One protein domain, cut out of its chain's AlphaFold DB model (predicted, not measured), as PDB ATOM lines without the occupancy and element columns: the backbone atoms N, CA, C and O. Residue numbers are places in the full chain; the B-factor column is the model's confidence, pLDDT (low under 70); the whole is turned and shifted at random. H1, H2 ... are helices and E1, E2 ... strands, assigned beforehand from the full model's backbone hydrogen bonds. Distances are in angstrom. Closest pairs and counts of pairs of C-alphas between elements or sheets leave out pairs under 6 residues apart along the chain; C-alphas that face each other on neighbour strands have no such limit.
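This is residues 24 to 159 and 180 to 198 of the 199 residues of an uncharacterized protein of Opitutaceae bacterium (UniProt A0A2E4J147). A compact body, built on one twisted five-stranded sheet with the long helix H6 covering one face along the strands, has a thin arm, residues 142 to 159 with H5 at its end, that sticks far out. The short helices H1 and H2 sit close together away from H6, while H3 and H4 make a corner nearer to the root of the arm. The printed part has 155 residues, with six named helices and five named strands in the order E1 E2 E3 H1 E4 H2 E5 H3 H4 H5 H6, in a mixed class of helices and strands. The sheet is mixed, in the order E1, E2, E3, E4, E5. The whole is loose, with a radius of gyration of the C-alphas of 18.8 A, and spans 71 by 37 by 26 A, its length made by the arm.

E1, residues 24 to 26, begins at C-alpha 24 (-27.737, -26.905, -5.022). E2 is residues 31 to 35, 13.4 A long, and E3 is residues 51 to 55, 13.0 A. H1 is residues 65 to 71, E4 residues 78 to 81, H2 residues 88 to 93 and E5 residues 100 to 104, 13.3 A. H3, residues 120 to 132, is 18.9 A long; H4 is residues 136 to 139. H5, residues 151 to 159, ends at C-alpha 159 (-79.158, -31.102, 14.854). H6, residues 181 to 198, is 26.0 A long and ends at C-alpha 198 (-24.297, -26.671, 21.619).

E1 and E2 are an antiparallel hairpin, with N 25 and O 33 2.9 A apart. E2 and E3 are parallel, with N 34 and O 53 at 2.8 A; E3 and E4 are parallel, with N 54 and O 79 at 2.8 A; E4 and E5 are parallel, with N 80 and O 101 at 2.8 A. E3, H1, E4 and E4, H2, E5 are strand-helix-strand units, two parallel neighbour strands with a helix between, each with a right-handed crossover. H6 on one face of the sheet makes two layers, a helix over strands: its height over the sheet is 9.0 A, it lies over E3 and E4, and it runs along the strands at 10 degrees to E4 on the local plane. The closest C-alphas of E4 and H6 are those of Phe 79 and Ala 186, 6.1 A. H1 only grazes the sheet with residues 68 to 71, and is close to but not clearly touching H2, the C-alphas of Arg 65 and Ser 93 being closest at 4.7 A. H3 touches H4 with residues 126 to 130 alone, the closest C-alphas being those of Leu 130 and Ile 136, 6.8 A. Every O i to N i+4 pair is within hydrogen-bond range in H1, H2, H5 and H6, and 7 of 9 are in H3; H4 is too short for such a pair.

The C-alphas of Asp 41 and Asn 159 are the two farthest apart, 71.7 A. Residues 160 to 179 are not printed, and C-alphas 159 and 180 are 44.4 A apart across the cut. The long links are E2 to E3, E5 to H3 and H4 to H5. The mean pLDDT of the printed part is 85.7; residue 42, residues 45 to 49, residues 133 to 134 and residues 142 to 159 are under 70.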
ATOM      1  N   GLU A  24     -27.987 -27.343  -6.400       88.06
ATOM      2  CA  GLU A  24     -27.737 -26.905  -5.022       88.06
ATOM      3  C   GLU A  24     -29.000 -26.281  -4.407       88.06
ATOM      4  O   GLU A  24     -29.681 -25.472  -5.042       88.06
ATOM      5  N   ARG A  25     -29.342 -26.664  -3.171       89.06
ATOM      6  CA  ARG A  25     -30.483 -26.122  -2.412       89.06
ATOM      7  C   ARG A  25     -30.108 -25.952  -0.937       89.06
ATOM      8  O   ARG A  25     -29.396 -26.780  -0.376       89.06
ATOM      9  N   ASP A  26     -30.618 -24.911  -0.281       89.69
ATOM     10  CA  ASP A  26     -30.457 -24.730   1.170       89.69
ATOM     11  C   ASP A  26     -31.488 -25.578   1.939       89.69
ATOM     12  O   ASP A  26     -32.686 -25.528   1.652       89.69
ATOM     13  N   LEU A  27     -31.023 -26.353   2.922       90.44
ATOM     14  CA  LEU A  27     -31.852 -27.135   3.850       90.44
ATOM     15  C   LEU A  27     -32.015 -26.447   5.220       90.44
ATOM     16  O   LEU A  27     -32.636 -26.990   6.146       90.44
ATOM     17  N   GLY A  28     -31.465 -25.241   5.354       89.06
ATOM     18  CA  GLY A  28     -31.484 -24.407   6.540       89.06
ATOM     19  C   GLY A  28     -30.448 -24.817   7.586       89.06
ATOM     20  O   GLY A  28     -29.905 -25.922   7.594       89.06
ATOM     21  N   ARG A  29     -30.195 -23.909   8.538       88.31
ATOM     22  CA  ARG A  29     -29.247 -24.100   9.658       88.31
ATOM     23  C   ARG A  29     -27.823 -24.470   9.214       88.31
ATOM     24  O   ARG A  29     -27.132 -25.185   9.933       88.31
ATOM     25  N   GLY A  30     -27.391 -23.975   8.054       89.06
ATOM     26  CA  GLY A  30     -26.060 -24.260   7.517       89.06
ATOM     27  C   GLY A  30     -25.905 -25.695   7.009       89.06
ATOM     28  O   GLY A  30     -24.813 -26.243   7.116       89.06
ATOM     29  N   LEU A  31     -26.985 -26.298   6.498       92.50
ATOM     30  CA  LEU A  31     -26.964 -27.564   5.770       92.50
ATOM     31  C   LEU A  31     -27.308 -27.303   4.304       92.50
ATOM     32  O   LEU A  31     -28.363 -26.748   4.008       92.50
ATOM     33  N   VAL A  32     -26.439 -27.736   3.398       92.19
ATOM     34  CA  VAL A  32     -26.630 -27.566   1.953       92.19
ATOM     35  C   VAL A  32     -26.910 -28.915   1.311       92.19
ATOM     36  O   VAL A  32     -26.205 -29.880   1.575       92.19
ATOM     37  N   TYR A  33     -27.911 -28.985   0.448       92.69
ATOM     38  CA  TYR A  33     -28.150 -30.116  -0.437       92.69
ATOM     39  C   TYR A  33     -27.458 -29.889  -1.780       92.69
ATOM     40  O   TYR A  33     -27.623 -28.828  -2.378       92.69
ATOM     41  N   MET A  34     -26.723 -30.888  -2.260       91.81
ATOM     42  CA  MET A  34     -26.037 -30.880  -3.548       91.81
ATOM     43  C   MET A  34     -26.280 -32.209  -4.256       91.81
ATOM     44  O   MET A  34     -25.895 -33.252  -3.739       91.81
ATOM     45  N   ARG A  35     -26.882 -32.183  -5.444       92.44
ATOM     46  CA  ARG A  35     -27.083 -33.377  -6.277       92.44
ATOM     47  C   ARG A  35     -26.137 -33.374  -7.461       92.44
ATOM     48  O   ARG A  35     -26.079 -32.389  -8.199       92.44
ATOM     49  N   VAL A  36     -25.465 -34.504  -7.659       91.06
ATOM     50  CA  VAL A  36     -24.496 -34.715  -8.734       91.06
ATOM     51  C   VAL A  36     -24.859 -36.011  -9.454       91.06
ATOM     52  O   VAL A  36     -24.663 -37.097  -8.925       91.06
ATOM     53  N   ALA A  37     -25.433 -35.899 -10.654       89.25
ATOM     54  CA  ALA A  37     -25.799 -37.069 -11.462       89.25
ATOM     55  C   ALA A  37     -24.586 -37.672 -12.192       89.25
ATOM     56  O   ALA A  37     -24.459 -38.890 -12.297       89.25
ATOM     57  N   GLN A  38     -23.685 -36.810 -12.664       87.81
ATOM     58  CA  GLN A  38     -22.412 -37.186 -13.263       87.81
ATOM     59  C   GLN A  38     -21.308 -36.546 -12.429       87.81
ATOM     60  O   GLN A  38     -21.232 -35.319 -12.378       87.81
ATOM     61  N   VAL A  39     -20.500 -37.353 -11.745       85.38
ATOM     62  CA  VAL A  39     -19.376 -36.847 -10.956       85.38
ATOM     63  C   VAL A  39     -18.291 -36.372 -11.927       85.38
ATOM     64  O   VAL A  39     -17.800 -37.196 -12.703       85.38
ATOM     65  N   PRO A  40     -17.968 -35.064 -11.942       81.50
ATOM     66  CA  PRO A  40     -16.902 -34.521 -12.778       81.50
ATOM     67  C   PRO A  40     -15.526 -34.952 -12.255       81.50
ATOM     68  O   PRO A  40     -15.419 -35.408 -11.117       81.50
ATOM     69  N   ASP A  41     -14.482 -34.732 -13.057       73.69
ATOM     70  CA  ASP A  41     -13.088 -34.997 -12.667       73.69
ATOM     71  C   ASP A  41     -12.718 -34.302 -11.343       73.69
ATOM     72  O   ASP A  41     -12.021 -34.878 -10.515       73.69
ATOM     73  N   ASP A  42     -13.255 -33.096 -11.120       68.31
ATOM     74  CA  ASP A  42     -13.099 -32.340  -9.881       68.31
ATOM     75  C   ASP A  42     -14.461 -31.893  -9.335       68.31
ATOM     76  O   ASP A  42     -15.158 -31.058  -9.923       68.31
ATOM     77  N   LEU A  43     -14.836 -32.406  -8.160       78.62
ATOM     78  CA  LEU A  43     -15.948 -31.849  -7.390       78.62
ATOM     79  C   LEU A  43     -15.597 -30.432  -6.894       78.62
ATOM     80  O   LEU A  43     -14.436 -30.145  -6.588       78.62
ATOM     81  N   PRO A  44     -16.587 -29.531  -6.757       72.50
ATOM     82  CA  PRO A  44     -16.333 -28.138  -6.411       72.50
ATOM     83  C   PRO A  44     -15.558 -27.992  -5.091       72.50
ATOM     84  O   PRO A  44     -15.955 -28.512  -4.044       72.50
ATOM     85  N   VAL A  45     -14.451 -27.243  -5.149       69.94
ATOM     86  CA  VAL A  45     -13.622 -26.856  -3.995       69.94
ATOM     87  C   VAL A  45     -14.400 -25.892  -3.101       69.94
ATOM     88  O   VAL A  45     -14.996 -24.931  -3.592       69.94
ATOM     89  N   ARG A  46     -14.379 -26.105  -1.778       66.19
ATOM     90  CA  ARG A  46     -15.110 -25.252  -0.819       66.19
ATOM     91  C   ARG A  46     -14.165 -24.608   0.196       66.19
ATOM     92  O   ARG A  46     -13.456 -25.296   0.918       66.19
ATOM     93  N   SER A  47     -14.185 -23.276   0.278       55.72
ATOM     94  CA  SER A  47     -13.314 -22.487   1.168       55.72
ATOM     95  C   SER A  47     -13.793 -22.433   2.628       55.72
ATOM     96  O   SER A  47     -12.979 -22.272   3.534       55.72
ATOM     97  N   GLN A  48     -15.099 -22.585   2.866       60.34
ATOM     98  CA  GLN A  48     -15.732 -22.753   4.180       60.34
ATOM     99  C   GLN A  48     -16.919 -23.702   3.996       60.34
ATOM    100  O   GLN A  48     -17.957 -23.292   3.480       60.34
ATOM    101  N   ALA A  49     -16.760 -24.985   4.316       64.62
ATOM    102  CA  ALA A  49     -17.795 -25.972   4.021       64.62
ATOM    103  C   ALA A  49     -18.837 -26.028   5.160       64.62
ATOM    104  O   ALA A  49     -18.506 -26.491   6.253       64.62
ATOM    105  N   PRO A  50     -20.094 -25.578   4.955       79.62
ATOM    106  CA  PRO A  50     -21.202 -26.026   5.799       79.62
ATOM    107  C   PRO A  50     -21.322 -27.557   5.745       79.62
ATOM    108  O   PRO A  50     -20.759 -28.190   4.852       79.62
ATOM    109  N   ALA A  51     -22.088 -28.159   6.661       90.75
ATOM    110  CA  ALA A  51     -22.474 -29.561   6.501       90.75
ATOM    111  C   ALA A  51     -23.229 -29.738   5.167       90.75
ATOM    112  O   ALA A  51     -23.940 -28.828   4.723       90.75
ATOM    113  N   ILE A  52     -23.077 -30.894   4.517       93.06
ATOM    114  CA  ILE A  52     -23.623 -31.130   3.169       93.06
ATOM    115  C   ILE A  52     -24.418 -32.428   3.141       93.06
ATOM    116  O   ILE A  52     -24.017 -33.415   3.747       93.06
ATOM    117  N   VAL A  53     -25.514 -32.429   2.390       95.56
ATOM    118  CA  VAL A  53     -26.154 -33.628   1.857       95.56
ATOM    119  C   VAL A  53     -25.736 -33.762   0.395       95.56
ATOM    120  O   VAL A  53     -26.216 -33.007  -0.447       95.56
ATOM    121  N   LEU A  54     -24.801 -34.667   0.109       95.12
ATOM    122  CA  LEU A  54     -24.319 -34.967  -1.235       95.12
ATOM    123  C   LEU A  54     -25.145 -36.122  -1.808       95.12
ATOM    124  O   LEU A  54     -24.990 -37.268  -1.392       95.12
ATOM    125  N   ASP A  55     -26.036 -35.827  -2.746       95.50
ATOM    126  CA  ASP A  55     -26.881 -36.816  -3.403       95.50
ATOM    127  C   ASP A  55     -26.204 -37.386  -4.654       95.50
ATOM    128  O   ASP A  55     -26.086 -36.711  -5.681       95.50
ATOM    129  N   LEU A  56     -25.786 -38.647  -4.535       95.62
ATOM    130  CA  LEU A  56     -25.190 -39.475  -5.581       95.62
ATOM    131  C   LEU A  56     -26.097 -40.654  -5.950       95.62
ATOM    132  O   LEU A  56     -25.644 -41.614  -6.584       95.62
ATOM    133  N   ARG A  57     -27.375 -40.640  -5.550       95.38
ATOM    134  CA  ARG A  57     -28.327 -41.670  -5.978       95.38
ATOM    135  C   ARG A  57     -28.384 -41.682  -7.501       95.38
ATOM    136  O   ARG A  57     -28.509 -40.629  -8.132       95.38
ATOM    137  N   TYR A  58     -28.274 -42.879  -8.077       94.69
ATOM    138  CA  TYR A  58     -28.224 -43.099  -9.529       94.69
ATOM    139  C   TYR A  58     -27.034 -42.436 -10.252       94.69
ATOM    140  O   TYR A  58     -27.022 -42.399 -11.481       94.69
ATOM    141  N   ALA A  59     -26.038 -41.918  -9.525       94.12
ATOM    142  CA  ALA A  59     -24.914 -41.211 -10.124       94.12
ATOM    143  C   ALA A  59     -23.866 -42.152 -10.738       94.12
ATOM    144  O   ALA A  59     -23.709 -43.304 -10.318       94.12
ATOM    145  N   SER A  60     -23.107 -41.621 -11.696       93.56
ATOM    146  CA  SER A  60     -21.910 -42.256 -12.261       93.56
ATOM    147  C   SER A  60     -20.753 -41.262 -12.361       93.56
ATOM    148  O   SER A  60     -20.985 -40.057 -12.374       93.56
ATOM    149  N   GLY A  61     -19.517 -41.753 -12.405       89.31
ATOM    150  CA  GLY A  61     -18.308 -40.949 -12.565       89.31
ATOM    151  C   GLY A  61     -17.123 -41.463 -11.748       89.31
ATOM    152  O   GLY A  61     -17.050 -42.646 -11.395       89.31
ATOM    153  N   GLU A  62     -16.194 -40.547 -11.490       87.19
ATOM    154  CA  GLU A  62     -14.881 -40.816 -10.896       87.19
ATOM    155  C   GLU A  62     -14.916 -41.044  -9.380       87.19
ATOM    156  O   GLU A  62     -15.902 -40.776  -8.696       87.19
ATOM    157  N   ASP A  63     -13.819 -41.576  -8.839       90.44
ATOM    158  CA  ASP A  63     -13.632 -41.770  -7.400       90.44
ATOM    159  C   ASP A  63     -13.639 -40.418  -6.648       90.44
ATOM    160  O   ASP A  63     -12.918 -39.489  -6.995       90.44
ATOM    161  N   ILE A  64     -14.436 -40.317  -5.578       92.88
ATOM    162  CA  ILE A  64     -14.583 -39.105  -4.750       92.88
ATOM    163  C   ILE A  64     -13.892 -39.209  -3.383       92.88
ATOM    164  O   ILE A  64     -14.069 -38.342  -2.528       92.88
ATOM    165  N   ARG A  65     -13.142 -40.282  -3.121       94.12
ATOM    166  CA  ARG A  65     -12.572 -40.591  -1.803       94.12
ATOM    167  C   ARG A  65     -11.636 -39.494  -1.312       94.12
ATOM    168  O   ARG A  65     -11.716 -39.109  -0.148       94.12
ATOM    169  N   GLU A  66     -10.769 -38.980  -2.180       91.56
ATOM    170  CA  GLU A  66      -9.850 -37.888  -1.832       91.56
ATOM    171  C   GLU A  66     -10.604 -36.601  -1.492       91.56
ATOM    172  O   GLU A  66     -10.288 -35.938  -0.503       91.56
ATOM    173  N   TRP A  67     -11.660 -36.297  -2.250       91.69
ATOM    174  CA  TRP A  67     -12.537 -35.168  -1.960       91.69
ATOM    175  C   TRP A  67     -13.213 -35.335  -0.592       91.69
ATOM    176  O   TRP A  67     -13.171 -34.425   0.237       91.69
ATOM    177  N   LEU A  68     -13.754 -36.521  -0.293       92.56
ATOM    178  CA  LEU A  68     -14.338 -36.801   1.020       92.56
ATOM    179  C   LEU A  68     -13.297 -36.661   2.140       92.56
ATOM    180  O   LEU A  68     -13.604 -36.057   3.160       92.56
ATOM    181  N   PHE A  69     -12.061 -37.132   1.960       91.19
ATOM    182  CA  PHE A  69     -11.003 -36.954   2.964       91.19
ATOM    183  C   PHE A  69     -10.620 -35.490   3.205       91.19
ATOM    184  O   PHE A  69     -10.220 -35.142   4.314       91.19
ATOM    185  N   MET A  70     -10.726 -34.641   2.184       89.19
ATOM    186  CA  MET A  70     -10.378 -33.227   2.290       89.19
ATOM    187  C   MET A  70     -11.451 -32.408   3.017       89.19
ATOM    188  O   MET A  70     -11.112 -31.473   3.743       89.19
ATOM    189  N   TYR A  71     -12.732 -32.746   2.830       89.75
ATOM    190  CA  TYR A  71     -13.850 -31.911   3.288       89.75
ATOM    191  C   TYR A  71     -14.712 -32.531   4.391       89.75
ATOM    192  O   TYR A  71     -15.362 -31.792   5.136       89.75
ATOM    193  N   ALA A  72     -14.740 -33.858   4.522       91.12
ATOM    194  CA  ALA A  72     -15.514 -34.519   5.561       91.12
ATOM    195  C   ALA A  72     -14.765 -34.447   6.896       91.12
ATOM    196  O   ALA A  72     -13.659 -34.964   7.048       91.12
ATOM    197  N   ALA A  73     -15.385 -33.818   7.891       88.62
ATOM    198  CA  ALA A  73     -14.841 -33.744   9.241       88.62
ATOM    199  C   ALA A  73     -15.957 -33.907  10.279       88.62
ATOM    200  O   ALA A  73     -17.108 -33.565  10.005       88.62
ATOM    201  N   PRO A  74     -15.651 -34.353  11.512       85.12
ATOM    202  CA  PRO A  74     -16.650 -34.440  12.580       85.12
ATOM    203  C   PRO A  74     -17.371 -33.111  12.866       85.12
ATOM    204  O   PRO A  74     -18.510 -33.106  13.333       85.12
ATOM    205  N   GLN A  75     -16.705 -31.981  12.601       85.56
ATOM    206  CA  GLN A  75     -17.234 -30.628  12.780       85.56
ATOM    207  C   GLN A  75     -18.068 -30.131  11.589       85.56
ATOM    208  O   GLN A  75     -18.809 -29.162  11.750       85.56
ATOM    209  N   THR A  76     -17.936 -30.764  10.423       88.00
ATOM    210  CA  THR A  76     -18.605 -30.427   9.158       88.00
ATOM    211  C   THR A  76     -18.925 -31.732   8.421       88.00
ATOM    212  O   THR A  76     -18.248 -32.080   7.449       88.00
ATOM    213  N   PRO A  77     -19.892 -32.521   8.928       91.69
ATOM    214  CA  PRO A  77     -20.157 -33.841   8.382       91.69
ATOM    215  C   PRO A  77     -20.722 -33.755   6.962       91.69
ATOM    216  O   PRO A  77     -21.482 -32.836   6.630       91.69
ATOM    217  N   ILE A  78     -20.383 -34.753   6.150       94.94
ATOM    218  CA  ILE A  78     -20.947 -34.951   4.815       94.94
ATOM    219  C   ILE A  78     -21.883 -36.156   4.869       94.94
ATOM    220  O   ILE A  78     -21.469 -37.273   5.166       94.94
ATOM    221  N   PHE A  79     -23.159 -35.932   4.588       96.94
ATOM    222  CA  PHE A  79     -24.157 -36.983   4.439       96.94
ATOM    223  C   PHE A  79     -24.233 -37.363   2.964       96.94
ATOM    224  O   PHE A  79     -24.662 -36.552   2.148       96.94
ATOM    225  N   VAL A  80     -23.811 -38.570   2.604       97.12
ATOM    226  CA  VAL A  80     -23.813 -39.040   1.215       97.12
ATOM    227  C   VAL A  80     -25.046 -39.904   0.983       97.12
ATOM    228  O   VAL A  80     -25.224 -40.918   1.657       97.12
ATOM    229  N   LEU A  81     -25.902 -39.518   0.039       97.62
ATOM    230  CA  LEU A  81     -27.044 -40.331  -0.375       97.62
ATOM    231  C   LEU A  81     -26.631 -41.198  -1.562       97.62
ATOM    232  O   LEU A  81     -26.143 -40.679  -2.564       97.62
ATOM    233  N   ALA A  82     -26.830 -42.506  -1.462       97.00
ATOM    234  CA  ALA A  82     -26.482 -43.446  -2.520       97.00
ATOM    235  C   ALA A  82     -27.385 -44.679  -2.474       97.00
ATOM    236  O   ALA A  82     -27.971 -44.992  -1.441       97.00
ATOM    237  N   ASN A  83     -27.478 -45.392  -3.592       95.81
ATOM    238  CA  ASN A  83     -28.292 -46.597  -3.717       95.81
ATOM    239  C   ASN A  83     -27.566 -47.676  -4.527       95.81
ATOM    240  O   ASN A  83     -26.449 -47.475  -5.004       95.81
ATOM    241  N   MET A  84     -28.207 -48.830  -4.718       95.00
ATOM    242  CA  MET A  84     -27.648 -49.933  -5.510       95.00
ATOM    243  C   MET A  84     -27.413 -49.585  -6.990       95.00
ATOM    244  O   MET A  84     -26.613 -50.255  -7.647       95.00
ATOM    245  N   THR A  85     -28.055 -48.534  -7.513       95.44
ATOM    246  CA  THR A  85     -27.869 -48.061  -8.894       95.44
ATOM    247  C   THR A  85     -26.703 -47.081  -9.048       95.44
ATOM    248  O   THR A  85     -26.120 -47.020 -10.127       95.44
ATOM    249  N   THR A  86     -26.313 -46.350  -7.997       95.94
ATOM    250  CA  THR A  86     -25.088 -45.529  -7.974       95.94
ATOM    251  C   THR A  86     -23.891 -46.381  -8.384       95.94
ATOM    252  O   THR A  86     -23.742 -47.481  -7.867       95.94
ATOM    253  N   GLN A  87     -23.017 -45.914  -9.275       95.19
ATOM    254  CA  GLN A  87     -21.906 -46.719  -9.797       95.19
ATOM    255  C   GLN A  87     -21.058 -47.367  -8.685       95.19
ATOM    256  O   GLN A  87     -20.744 -46.745  -7.672       95.19
ATOM    257  N   LYS A  88     -20.650 -48.631  -8.874       94.19
ATOM    258  CA  LYS A  88     -19.927 -49.410  -7.851       94.19
ATOM    259  C   LYS A  88     -18.655 -48.715  -7.342       94.19
ATOM    260  O   LYS A  88     -18.408 -48.754  -6.142       94.19
ATOM    261  N   THR A  89     -17.897 -48.057  -8.220       93.31
ATOM    262  CA  THR A  89     -16.690 -47.285  -7.866       93.31
ATOM    263  C   THR A  89     -17.008 -46.146  -6.897       93.31
ATOM    264  O   THR A  89     -16.368 -46.034  -5.855       93.31
ATOM    265  N   LEU A  90     -18.072 -45.382  -7.162       94.44
ATOM    266  CA  LEU A  90     -18.585 -44.351  -6.253       94.44
ATOM    267  C   LEU A  90     -19.066 -44.934  -4.923       94.44
ATOM    268  O   LEU A  90     -18.847 -44.352  -3.866       94.44
ATOM    269  N   ARG A  91     -19.700 -46.112  -4.932       95.00
ATOM    270  CA  ARG A  91     -20.102 -46.741  -3.667       95.00
ATOM    271  C   ARG A  91     -18.911 -47.184  -2.828       95.00
ATOM    272  O   ARG A  91     -18.972 -47.129  -1.606       95.00
ATOM    273  N   GLN A  92     -17.837 -47.623  -3.476       93.44
ATOM    274  CA  GLN A  92     -16.606 -48.038  -2.812       93.44
ATOM    275  C   GLN A  92     -15.795 -46.846  -2.289       93.44
ATOM    276  O   GLN A  92     -15.168 -46.963  -1.236       93.44
ATOM    277  N   SER A  93     -15.813 -45.698  -2.968       93.56
ATOM    278  CA  SER A  93     -15.046 -44.510  -2.563       93.56
ATOM    279  C   SER A  93     -15.497 -43.922  -1.223       93.56
ATOM    280  O   SER A  93     -14.666 -43.486  -0.428       93.56
ATOM    281  N   MET A  94     -16.796 -43.984  -0.927       93.12
ATOM    282  CA  MET A  94     -17.386 -43.437   0.300       93.12
ATOM    283  C   MET A  94     -17.276 -44.349   1.533       93.12
ATOM    284  O   MET A  94     -17.529 -43.904   2.652       93.12
ATOM    285  N   GLN A  95     -16.869 -45.611   1.369       91.19
ATOM    286  CA  GLN A  95     -16.756 -46.549   2.490       91.19
ATOM    287  C   GLN A  95     -15.600 -46.189   3.435       91.19
ATOM    288  O   GLN A  95     -14.443 -46.057   3.013       91.19
ATOM    289  N   GLY A  96     -15.918 -46.104   4.731       87.94
ATOM    290  CA  GLY A  96     -14.943 -45.948   5.815       87.94
ATOM    291  C   GLY A  96     -14.302 -44.562   5.918       87.94
ATOM    292  O   GLY A  96     -13.283 -44.419   6.594       87.94
ATOM    293  N   VAL A  97     -14.854 -43.543   5.251       92.75
ATOM    294  CA  VAL A  97     -14.326 -42.177   5.338       92.75
ATOM    295  C   VAL A  97     -14.851 -41.492   6.601       92.75
ATOM    296  O   VAL A  97     -16.052 -41.314   6.783       92.75
ATOM    297  N   SER A  98     -13.940 -41.095   7.491       91.44
ATOM    298  CA  SER A  98     -14.299 -40.393   8.729       91.44
ATOM    299  C   SER A  98     -14.960 -39.046   8.433       91.44
ATOM    300  O   SER A  98     -14.501 -38.306   7.573       91.44
ATOM    301  N   GLY A  99     -16.033 -38.717   9.157       90.88
ATOM    302  CA  GLY A  99     -16.808 -37.490   8.922       90.88
ATOM    303  C   GLY A  99     -17.800 -37.579   7.755       90.88
ATOM    304  O   GLY A  99     -18.577 -36.645   7.564       90.88
ATOM    305  N   SER A 100     -17.805 -38.689   7.009       95.00
ATOM    306  CA  SER A 100     -18.821 -39.015   6.010       95.00
ATOM    307  C   SER A 100     -19.803 -40.040   6.578       95.00
ATOM    308  O   SER A 100     -19.397 -40.952   7.296       95.00
ATOM    309  N   ILE A 101     -21.093 -39.888   6.278       96.44
ATOM    310  CA  ILE A 101     -22.152 -40.829   6.664       96.44
ATOM    311  C   ILE A 101     -22.972 -41.150   5.422       96.44
ATOM    312  O   ILE A 101     -23.618 -40.271   4.853       96.44
ATOM    313  N   THR A 102     -22.971 -42.412   5.016       97.44
ATOM    314  CA  THR A 102     -23.739 -42.911   3.876       97.44
ATOM    315  C   THR A 102     -25.162 -43.294   4.289       97.44
ATOM    316  O   THR A 102     -25.383 -43.962   5.299       97.44
ATOM    317  N   ILE A 103     -26.150 -42.851   3.513       98.06
ATOM    318  CA  ILE A 103     -27.579 -43.063   3.768       98.06
ATOM    319  C   ILE A 103     -28.222 -43.612   2.491       98.06
ATOM    320  O   ILE A 103     -28.041 -43.043   1.415       98.06
ATOM    321  N   GLY A 104     -28.992 -44.693   2.603       96.81
ATOM    322  CA  GLY A 104     -29.669 -45.285   1.448       96.81
ATOM    323  C   GLY A 104     -30.342 -46.618   1.743       96.81
ATOM    324  O   GLY A 104     -30.369 -47.070   2.887       96.81
ATOM    325  N   ILE A 105     -30.878 -47.261   0.708       95.50
ATOM    326  CA  ILE A 105     -31.404 -48.629   0.797       95.50
ATOM    327  C   ILE A 105     -30.234 -49.616   0.758       95.50
ATOM    328  O   ILE A 105     -29.380 -49.545  -0.128       95.50
ATOM    329  N   ALA A 106     -30.185 -50.534   1.723       94.25
ATOM    330  CA  ALA A 106     -29.187 -51.599   1.738       94.25
ATOM    331  C   ALA A 106     -29.476 -52.644   0.648       94.25
ATOM    332  O   ALA A 106     -30.630 -52.978   0.385       94.25
ATOM    333  N   GLY A 107     -28.422 -53.198   0.057       90.88
ATOM    334  CA  GLY A 107     -28.496 -54.266  -0.936       90.88
ATOM    335  C   GLY A 107     -27.325 -55.239  -0.809       90.88
ATOM    336  O   GLY A 107     -26.459 -55.073   0.045       90.88
ATOM    337  N   GLU A 108     -27.292 -56.255  -1.671       87.31
ATOM    338  CA  GLU A 108     -26.335 -57.375  -1.596       87.31
ATOM    339  C   GLU A 108     -24.861 -56.924  -1.528       87.31
ATOM    340  O   GLU A 108     -24.093 -57.430  -0.715       87.31
ATOM    341  N   ASP A 109     -24.503 -55.903  -2.313       87.62
ATOM    342  CA  ASP A 109     -23.146 -55.345  -2.441       87.62
ATOM    343  C   ASP A 109     -23.043 -53.903  -1.891       87.62
ATOM    344  O   ASP A 109     -22.139 -53.139  -2.255       87.62
ATOM    345  N   PHE A 110     -24.000 -53.475  -1.062       92.44
ATOM    346  CA  PHE A 110     -24.045 -52.111  -0.537       92.44
ATOM    347  C   PHE A 110     -24.681 -52.052   0.854       92.44
ATOM    348  O   PHE A 110     -25.886 -52.227   1.015       92.44
ATOM    349  N   ALA A 111     -23.859 -51.737   1.852       94.19
ATOM    350  CA  ALA A 111     -24.291 -51.497   3.222       94.19
ATOM    351  C   ALA A 111     -24.021 -50.024   3.582       94.19
ATOM    352  O   ALA A 111     -22.877 -49.696   3.907       94.19
ATOM    353  N   PRO A 112     -25.019 -49.127   3.480       95.88
ATOM    354  CA  PRO A 112     -24.875 -47.756   3.961       95.88
ATOM    355  C   PRO A 112     -24.754 -47.730   5.490       95.88
ATOM    356  O   PRO A 112     -25.301 -48.596   6.176       95.88
ATOM    357  N   ASP A 113     -24.105 -46.699   6.032       96.69
ATOM    358  CA  ASP A 113     -23.987 -46.477   7.481       96.69
ATOM    359  C   ASP A 113     -25.370 -46.365   8.139       96.69
ATOM    360  O   ASP A 113     -25.579 -46.769   9.284       96.69
ATOM    361  N   ILE A 114     -26.337 -45.818   7.394       96.62
ATOM    362  CA  ILE A 114     -27.736 -45.716   7.792       96.62
ATOM    363  C   ILE A 114     -28.610 -46.292   6.682       96.62
ATOM    364  O   ILE A 114     -28.917 -45.628   5.689       96.62
ATOM    365  N   ALA A 115     -29.042 -47.534   6.892       97.12
ATOM    366  CA  ALA A 115     -29.992 -48.211   6.024       97.12
ATOM    367  C   ALA A 115     -31.417 -47.673   6.223       97.12
ATOM    368  O   ALA A 115     -31.910 -47.558   7.349       97.12
ATOM    369  N   LEU A 116     -32.083 -47.362   5.115       96.00
ATOM    370  CA  LEU A 116     -33.485 -46.969   5.073       96.00
ATOM    371  C   LEU A 116     -34.367 -48.188   4.808       96.00
ATOM    372  O   LEU A 116     -34.022 -49.059   4.012       96.00
ATOM    373  N   ASN A 117     -35.529 -48.223   5.460       93.50
ATOM    374  CA  ASN A 117     -36.562 -49.220   5.202       93.50
ATOM    375  C   ASN A 117     -37.596 -48.635   4.233       93.50
ATOM    376  O   ASN A 117     -38.564 -48.013   4.665       93.50
ATOM    377  N   MET A 118     -37.333 -48.774   2.936       92.44
ATOM    378  CA  MET A 118     -38.210 -48.338   1.848       92.44
ATOM    379  C   MET A 118     -37.934 -49.163   0.588       92.44
ATOM    380  O   MET A 118     -36.889 -49.810   0.500       92.44
ATOM    381  N   THR A 119     -38.852 -49.144  -0.380       92.56
ATOM    382  CA  THR A 119     -38.643 -49.844  -1.659       92.56
ATOM    383  C   THR A 119     -37.865 -48.989  -2.661       92.56
ATOM    384  O   THR A 119     -37.838 -47.757  -2.575       92.56
ATOM    385  N   GLU A 120     -37.248 -49.635  -3.653       92.50
ATOM    386  CA  GLU A 120     -36.536 -48.941  -4.734       92.50
ATOM    387  C   GLU A 120     -37.477 -48.034  -5.545       92.50
ATOM    388  O   GLU A 120     -37.093 -46.945  -5.973       92.50
ATOM    389  N   GLU A 121     -38.738 -48.436  -5.721       92.44
ATOM    390  CA  GLU A 121     -39.753 -47.643  -6.416       92.44
ATOM    391  C   GLU A 121     -40.169 -46.403  -5.619       92.44
ATOM    392  O   GLU A 121     -40.452 -45.354  -6.201       92.44
ATOM    393  N   GLU A 122     -40.238 -46.500  -4.290       91.62
ATOM    394  CA  GLU A 122     -40.490 -45.346  -3.423       91.62
ATOM    395  C   GLU A 122     -39.345 -44.337  -3.507       91.62
ATOM    396  O   GLU A 122     -39.594 -43.137  -3.640       91.62
ATOM    397  N   GLU A 123     -38.102 -44.818  -3.504       93.38
ATOM    398  CA  GLU A 123     -36.914 -43.971  -3.610       93.38
ATOM    399  C   GLU A 123     -36.851 -43.291  -4.969       93.38
ATOM    400  O   GLU A 123     -36.670 -42.074  -5.041       93.38
ATOM    401  N   LYS A 124     -37.084 -44.049  -6.043       93.38
ATOM    402  CA  LYS A 124     -37.098 -43.509  -7.399       93.38
ATOM    403  C   LYS A 124     -38.146 -42.411  -7.554       93.38
ATOM    404  O   LYS A 124     -37.837 -41.343  -8.079       93.38
ATOM    405  N   ARG A 125     -39.363 -42.629  -7.041       91.62
ATOM    406  CA  ARG A 125     -40.428 -41.611  -7.067       91.62
ATOM    407  C   ARG A 125     -40.037 -40.347  -6.302       91.62
ATOM    408  O   ARG A 125     -40.287 -39.250  -6.797       91.62
ATOM    409  N   ALA A 126     -39.416 -40.479  -5.130       90.88
ATOM    410  CA  ALA A 126     -38.940 -39.329  -4.360       90.88
ATOM    411  C   ALA A 126     -37.806 -38.574  -5.079       90.88
ATOM    412  O   ALA A 126     -37.842 -37.347  -5.186       90.88
ATOM    413  N   TYR A 127     -36.847 -39.308  -5.645       90.88
ATOM    414  CA  TYR A 127     -35.722 -38.760  -6.403       90.88
ATOM    415  C   TYR A 127     -36.165 -37.988  -7.656       90.88
ATOM    416  O   TYR A 127     -35.608 -36.934  -7.986       90.88
ATOM    417  N   GLU A 128     -37.180 -38.495  -8.357       90.25
ATOM    418  CA  GLU A 128     -37.779 -37.846  -9.527       90.25
ATOM    419  C   GLU A 128     -38.627 -36.626  -9.141       90.25
ATOM    420  O   GLU A 128     -38.548 -35.597  -9.813       90.25
ATOM    421  N   ALA A 129     -39.374 -36.683  -8.033       87.62
ATOM    422  CA  ALA A 129     -40.189 -35.562  -7.552       87.62
ATOM    423  C   ALA A 129     -39.359 -34.304  -7.237       87.62
ATOM    424  O   ALA A 129     -39.857 -33.180  -7.356       87.62
ATOM    425  N   LEU A 130     -38.077 -34.476  -6.906       85.38
ATOM    426  CA  LEU A 130     -37.136 -33.381  -6.673       85.38
ATOM    427  C   LEU A 130     -36.777 -32.595  -7.946       85.38
ATOM    428  O   LEU A 130     -36.425 -31.425  -7.851       85.38
ATOM    429  N   ASN A 131     -36.923 -33.192  -9.133       79.06
ATOM    430  CA  ASN A 131     -36.779 -32.465 -10.402       79.06
ATOM    431  C   ASN A 131     -38.023 -31.630 -10.743       79.06
ATOM    432  O   ASN A 131     -37.945 -30.712 -11.553       79.06
ATOM    433  N   LEU A 132     -39.171 -31.971 -10.154       72.44
ATOM    434  CA  LEU A 132     -40.466 -31.348 -10.438       72.44
ATOM    435  C   LEU A 132     -40.824 -30.239  -9.442       72.44
ATOM    436  O   LEU A 132     -41.796 -29.519  -9.657       72.44
ATOM    437  N   THR A 133     -40.067 -30.114  -8.348       67.81
ATOM    438  CA  THR A 133     -40.396 -29.225  -7.231       67.81
ATOM    439  C   THR A 133     -39.260 -28.244  -6.978       67.81
ATOM    440  O   THR A 133     -38.138 -28.647  -6.681       67.81
ATOM    441  N   ASP A 134     -39.555 -26.944  -7.020       67.19
ATOM    442  CA  ASP A 134     -38.571 -25.906  -6.679       67.19
ATOM    443  C   ASP A 134     -38.306 -25.788  -5.173       67.19
ATOM    444  O   ASP A 134     -37.246 -25.328  -4.744       67.19
ATOM    445  N   GLU A 135     -39.252 -26.250  -4.360       79.44
ATOM    446  CA  GLU A 135     -39.199 -26.207  -2.905       79.44
ATOM    447  C   GLU A 135     -38.915 -27.592  -2.316       79.44
ATOM    448  O   GLU A 135     -39.821 -28.379  -2.041       79.44
ATOM    449  N   ILE A 136     -37.638 -27.865  -2.035       82.25
ATOM    450  CA  ILE A 136     -37.188 -29.110  -1.387       82.25
ATOM    451  C   ILE A 136     -37.923 -29.398  -0.064       82.25
ATOM    452  O   ILE A 136     -38.117 -30.553   0.303       82.25
ATOM    453  N   ASN A 137     -38.411 -28.361   0.624       80.44
ATOM    454  CA  ASN A 137     -39.171 -28.492   1.866       80.44
ATOM    455  C   ASN A 137     -40.484 -29.272   1.702       80.44
ATOM    456  O   ASN A 137     -40.875 -29.953   2.647       80.44
ATOM    457  N   ASN A 138     -41.118 -29.247   0.527       81.69
ATOM    458  CA  ASN A 138     -42.359 -29.991   0.283       81.69
ATOM    459  C   ASN A 138     -42.132 -31.512   0.269       81.69
ATOM    460  O   ASN A 138     -43.049 -32.267   0.584       81.69
ATOM    461  N   LEU A 139     -40.900 -31.954  -0.014       80.81
ATOM    462  CA  LEU A 139     -40.483 -33.360   0.060       80.81
ATOM    463  C   LEU A 139     -40.057 -33.786   1.473       80.81
ATOM    464  O   LEU A 139     -39.872 -34.975   1.724       80.81
ATOM    465  N   LEU A 140     -39.880 -32.835   2.394       84.19
ATOM    466  CA  LEU A 140     -39.469 -33.093   3.781       84.19
ATOM    467  C   LEU A 140     -40.634 -32.969   4.760       84.19
ATOM    468  O   LEU A 140     -40.726 -33.721   5.728       84.19
ATOM    469  N   TYR A 141     -41.506 -31.999   4.509       80.75
ATOM    470  CA  TYR A 141     -42.653 -31.662   5.332       80.75
ATOM    471  C   TYR A 141     -43.853 -31.548   4.400       80.75
ATOM    472  O   TYR A 141     -44.086 -30.475   3.840       80.75
ATOM    473  N   PRO A 142     -44.619 -32.632   4.198       64.62
ATOM    474  CA  PRO A 142     -45.824 -32.522   3.401       64.62
ATOM    475  C   PRO A 142     -46.743 -31.478   4.024       64.62
ATOM    476  O   PRO A 142     -46.905 -31.435   5.250       64.62
ATOM    477  N   ALA A 143     -47.321 -30.623   3.179       59.41
ATOM    478  CA  ALA A 143     -48.262 -29.605   3.610       59.41
ATOM    479  C   ALA A 143     -49.423 -30.294   4.333       59.41
ATOM    480  O   ALA A 143     -50.300 -30.907   3.727       59.41
ATOM    481  N   THR A 144     -49.405 -30.231   5.661       55.94
ATOM    482  CA  THR A 144     -50.493 -30.739   6.482       55.94
ATOM    483  C   THR A 144     -51.615 -29.723   6.382       55.94
ATOM    484  O   THR A 144     -51.708 -28.783   7.170       55.94
ATOM    485  N   HIS A 145     -52.477 -29.890   5.379       51.25
ATOM    486  CA  HIS A 145     -53.751 -29.195   5.357       51.25
ATOM    487  C   HIS A 145     -54.612 -29.798   6.469       51.25
ATOM    488  O   HIS A 145     -55.404 -30.712   6.256       51.25
ATOM    489  N   LYS A 146     -54.394 -29.333   7.702       50.97
ATOM    490  CA  LYS A 146     -55.281 -29.631   8.816       50.97
ATOM    491  C   LYS A 146     -56.588 -28.921   8.509       50.97
ATOM    492  O   LYS A 146     -56.724 -27.727   8.776       50.97
ATOM    493  N   GLU A 147     -57.519 -29.653   7.915       57.59
ATOM    494  CA  GLU A 147     -58.893 -29.210   7.790       57.59
ATOM    495  C   GLU A 147     -59.369 -28.858   9.201       57.59
ATOM    496  O   GLU A 147     -59.358 -29.681  10.124       57.59
ATOM    497  N   ARG A 148     -59.635 -27.571   9.424       59.16
ATOM    498  CA  ARG A 148     -60.192 -27.121  10.690       59.16
ATOM    499  C   ARG A 148     -61.625 -27.619  10.693       59.16
ATOM    500  O   ARG A 148     -62.492 -26.972  10.119       59.16
ATOM    501  N   TYR A 149     -61.854 -28.765  11.324       54.06
ATOM    502  CA  TYR A 149     -63.188 -29.121  11.774       54.06
ATOM    503  C   TYR A 149     -63.635 -28.023  12.736       54.06
ATOM    504  O   TYR A 149     -63.214 -27.972  13.890       54.06
ATOM    505  N   ASP A 150     -64.404 -27.077  12.206       58.41
ATOM    506  CA  ASP A 150     -65.071 -26.059  12.990       58.41
ATOM    507  C   ASP A 150     -66.130 -26.782  13.824       58.41
ATOM    508  O   ASP A 150     -67.098 -27.328  13.287       58.41
ATOM    509  N   GLU A 151     -65.924 -26.862  15.138       59.91
ATOM    510  CA  GLU A 151     -66.831 -27.564  16.053       59.91
ATOM    511  C   GLU A 151     -68.273 -27.024  15.943       59.91
ATOM    512  O   GLU A 151     -69.237 -27.755  16.185       59.91
ATOM    513  N   ALA A 152     -68.444 -25.782  15.463       58.44
ATOM    514  CA  ALA A 152     -69.739 -25.186  15.148       58.44
ATOM    515  C   ALA A 152     -70.495 -25.916  14.016       58.44
ATOM    516  O   ALA A 152     -71.723 -26.039  14.073       58.44
ATOM    517  N   ALA A 153     -69.791 -26.454  13.016       58.88
ATOM    518  CA  ALA A 153     -70.393 -27.263  11.955       58.88
ATOM    519  C   ALA A 153     -70.845 -28.637  12.480       58.88
ATOM    520  O   ALA A 153     -71.877 -29.158  12.052       58.88
ATOM    521  N   MET A 154     -70.137 -29.188  13.471       54.94
ATOM    522  CA  MET A 154     -70.460 -30.479  14.085       54.94
ATOM    523  C   MET A 154     -71.755 -30.418  14.917       54.94
ATOM    524  O   MET A 154     -72.575 -31.338  14.871       54.94
ATOM    525  N   VAL A 155     -72.008 -29.296  15.605       60.06
ATOM    526  CA  VAL A 155     -73.268 -29.044  16.333       60.06
ATOM    527  C   VAL A 155     -74.453 -28.865  15.375       60.06
ATOM    528  O   VAL A 155     -75.567 -29.306  15.671       60.06
ATOM    529  N   LYS A 156     -74.235 -28.258  14.202       55.03
ATOM    530  CA  LYS A 156     -75.278 -28.107  13.178       55.03
ATOM    531  C   LYS A 156     -75.614 -29.445  12.508       55.03
ATOM    532  O   LYS A 156     -76.790 -29.780  12.395       55.03
ATOM    533  N   ALA A 157     -74.600 -30.256  12.197       57.94
ATOM    534  CA  ALA A 157     -74.776 -31.597  11.645       57.94
ATOM    535  C   ALA A 157     -75.534 -32.533  12.603       57.94
ATOM    536  O   ALA A 157     -76.423 -33.254  12.157       57.94
ATOM    537  N   CYS A 158     -75.257 -32.475  13.914       54.75
ATOM    538  CA  CYS A 158     -75.966 -33.263  14.933       54.75
ATOM    539  C   CYS A 158     -77.450 -32.861  15.075       54.75
ATOM    540  O   CYS A 158     -78.311 -33.708  15.309       54.75
ATOM    541  N   ASN A 159     -77.773 -31.580  14.865       53.19
ATOM    542  CA  ASN A 159     -79.158 -31.102  14.854       53.19
ATOM    543  C   ASN A 159     -79.907 -31.442  13.550       53.19
ATOM    544  O   ASN A 159     -81.128 -31.606  13.571       53.19
ATOM    545  N   ASP A 180     -39.098 -37.626   0.621       93.25
ATOM    546  CA  ASP A 180     -37.738 -38.129   0.440       93.25
ATOM    547  C   ASP A 180     -37.143 -38.523   1.799       93.25
ATOM    548  O   ASP A 180     -36.617 -37.695   2.549       93.25
ATOM    549  N   GLN A 181     -37.253 -39.813   2.129       93.88
ATOM    550  CA  GLN A 181     -36.772 -40.364   3.398       93.88
ATOM    551  C   GLN A 181     -35.255 -40.214   3.571       93.88
ATOM    552  O   GLN A 181     -34.789 -40.038   4.697       93.88
ATOM    553  N   ALA A 182     -34.480 -40.237   2.482       95.75
ATOM    554  CA  ALA A 182     -33.028 -40.125   2.539       95.75
ATOM    555  C   ALA A 182     -32.598 -38.706   2.932       95.75
ATOM    556  O   ALA A 182     -31.838 -38.526   3.889       95.75
ATOM    557  N   ILE A 183     -33.164 -37.690   2.270       95.31
ATOM    558  CA  ILE A 183     -32.896 -36.285   2.610       95.31
ATOM    559  C   ILE A 183     -33.445 -35.968   4.007       95.31
ATOM    560  O   ILE A 183     -32.749 -35.359   4.823       95.31
ATOM    561  N   LEU A 184     -34.660 -36.426   4.331       95.25
ATOM    562  CA  LEU A 184     -35.253 -36.233   5.656       95.25
ATOM    563  C   LEU A 184     -34.362 -36.809   6.759       95.25
ATOM    564  O   LEU A 184     -34.146 -36.157   7.786       95.25
ATOM    565  N   ARG A 185     -33.803 -38.003   6.545       96.62
ATOM    566  CA  ARG A 185     -32.925 -38.642   7.522       96.62
ATOM    567  C   ARG A 185     -31.632 -37.855   7.720       96.62
ATOM    568  O   ARG A 185     -31.262 -37.613   8.870       96.62
ATOM    569  N   ALA A 186     -31.004 -37.384   6.643       96.88
ATOM    570  CA  ALA A 186     -29.824 -36.520   6.719       96.88
ATOM    571  C   ALA A 186     -30.104 -35.238   7.527       96.88
ATOM    572  O   ALA A 186     -29.351 -34.882   8.436       96.88
ATOM    573  N   VAL A 187     -31.249 -34.594   7.272       95.62
ATOM    574  CA  VAL A 187     -31.691 -33.395   8.003       95.62
ATOM    575  C   VAL A 187     -31.888 -33.682   9.493       95.62
ATOM    576  O   VAL A 187     -31.455 -32.892  10.334       95.62
ATOM    577  N   GLN A 188     -32.531 -34.798   9.847       95.50
ATOM    578  CA  GLN A 188     -32.750 -35.186  11.244       95.50
ATOM    579  C   GLN A 188     -31.430 -35.396  11.991       95.50
ATOM    580  O   GLN A 188     -31.267 -34.886  13.101       95.50
ATOM    581  N   ILE A 189     -30.481 -36.106  11.377       95.31
ATOM    582  CA  ILE A 189     -29.176 -36.386  11.984       95.31
ATOM    583  C   ILE A 189     -28.392 -35.095  12.172       95.31
ATOM    584  O   ILE A 189     -27.911 -34.834  13.272       95.31
ATOM    585  N   HIS A 190     -28.326 -34.250  11.141       94.94
ATOM    586  CA  HIS A 190     -27.668 -32.951  11.229       94.94
ATOM    587  C   HIS A 190     -28.234 -32.100  12.375       94.94
ATOM    588  O   HIS A 190     -27.489 -31.524  13.167       94.94
ATOM    589  N   ARG A 191     -29.565 -32.051  12.513       94.31
ATOM    590  CA  ARG A 191     -30.217 -31.300  13.594       94.31
ATOM    591  C   ARG A 191     -29.911 -31.879  14.971       94.31
ATOM    592  O   ARG A 191     -29.669 -31.102  15.890       94.31
ATOM    593  N   GLY A 192     -29.891 -33.205  15.114       93.06
ATOM    594  CA  GLY A 192     -29.471 -33.861  16.355       93.06
ATOM    595  C   GLY A 192     -28.014 -33.549  16.705       93.06
ATOM    596  O   GLY A 192     -27.712 -33.180  17.837       93.06
ATOM    597  N   TRP A 193     -27.124 -33.600  15.715       91.62
ATOM    598  CA  TRP A 193     -25.708 -33.277  15.872       91.62
ATOM    599  C   TRP A 193     -25.474 -31.818  16.300       91.62
ATOM    600  O   TRP A 193     -24.682 -31.566  17.207       91.62
ATOM    601  N   LEU A 194     -26.215 -30.855  15.737       92.00
ATOM    602  CA  LEU A 194     -26.134 -29.451  16.163       92.00
ATOM    603  C   LEU A 194     -26.494 -29.260  17.643       92.00
ATOM    604  O   LEU A 194     -25.863 -28.455  18.330       92.00
ATOM    605  N   VAL A 195     -27.494 -29.995  18.140       92.00
ATOM    606  CA  VAL A 195     -27.892 -29.946  19.555       92.00
ATOM    607  C   VAL A 195     -26.772 -30.486  20.443       92.00
ATOM    608  O   VAL A 195     -26.408 -29.839  21.416       92.00
ATOM    609  N   LEU A 196     -26.160 -31.611  20.068       87.56
ATOM    610  CA  LEU A 196     -25.050 -32.203  20.827       87.56
ATOM    611  C   LEU A 196     -23.792 -31.325  20.852       87.56
ATOM    612  O   LEU A 196     -22.998 -31.434  21.776       87.56
ATOM    613  N   ARG A 197     -23.600 -30.460  19.851       82.38
ATOM    614  CA  ARG A 197     -22.466 -29.524  19.789       82.38
ATOM    615  C   ARG A 197     -22.684 -28.240  20.595       82.38
ATOM    616  O   ARG A 197     -21.735 -27.495  20.810       82.38
ATOM    617  N   SER A 198     -23.930 -27.925  20.944       72.44
ATOM    618  CA  SER A 198     -24.297 -26.671  21.619       72.44
ATOM    619  C   SER A 198     -24.549 -26.817  23.123       72.44
ATOM    620  O   SER A 198     -24.801 -25.805  23.774       72.44
TER     621      SER A 198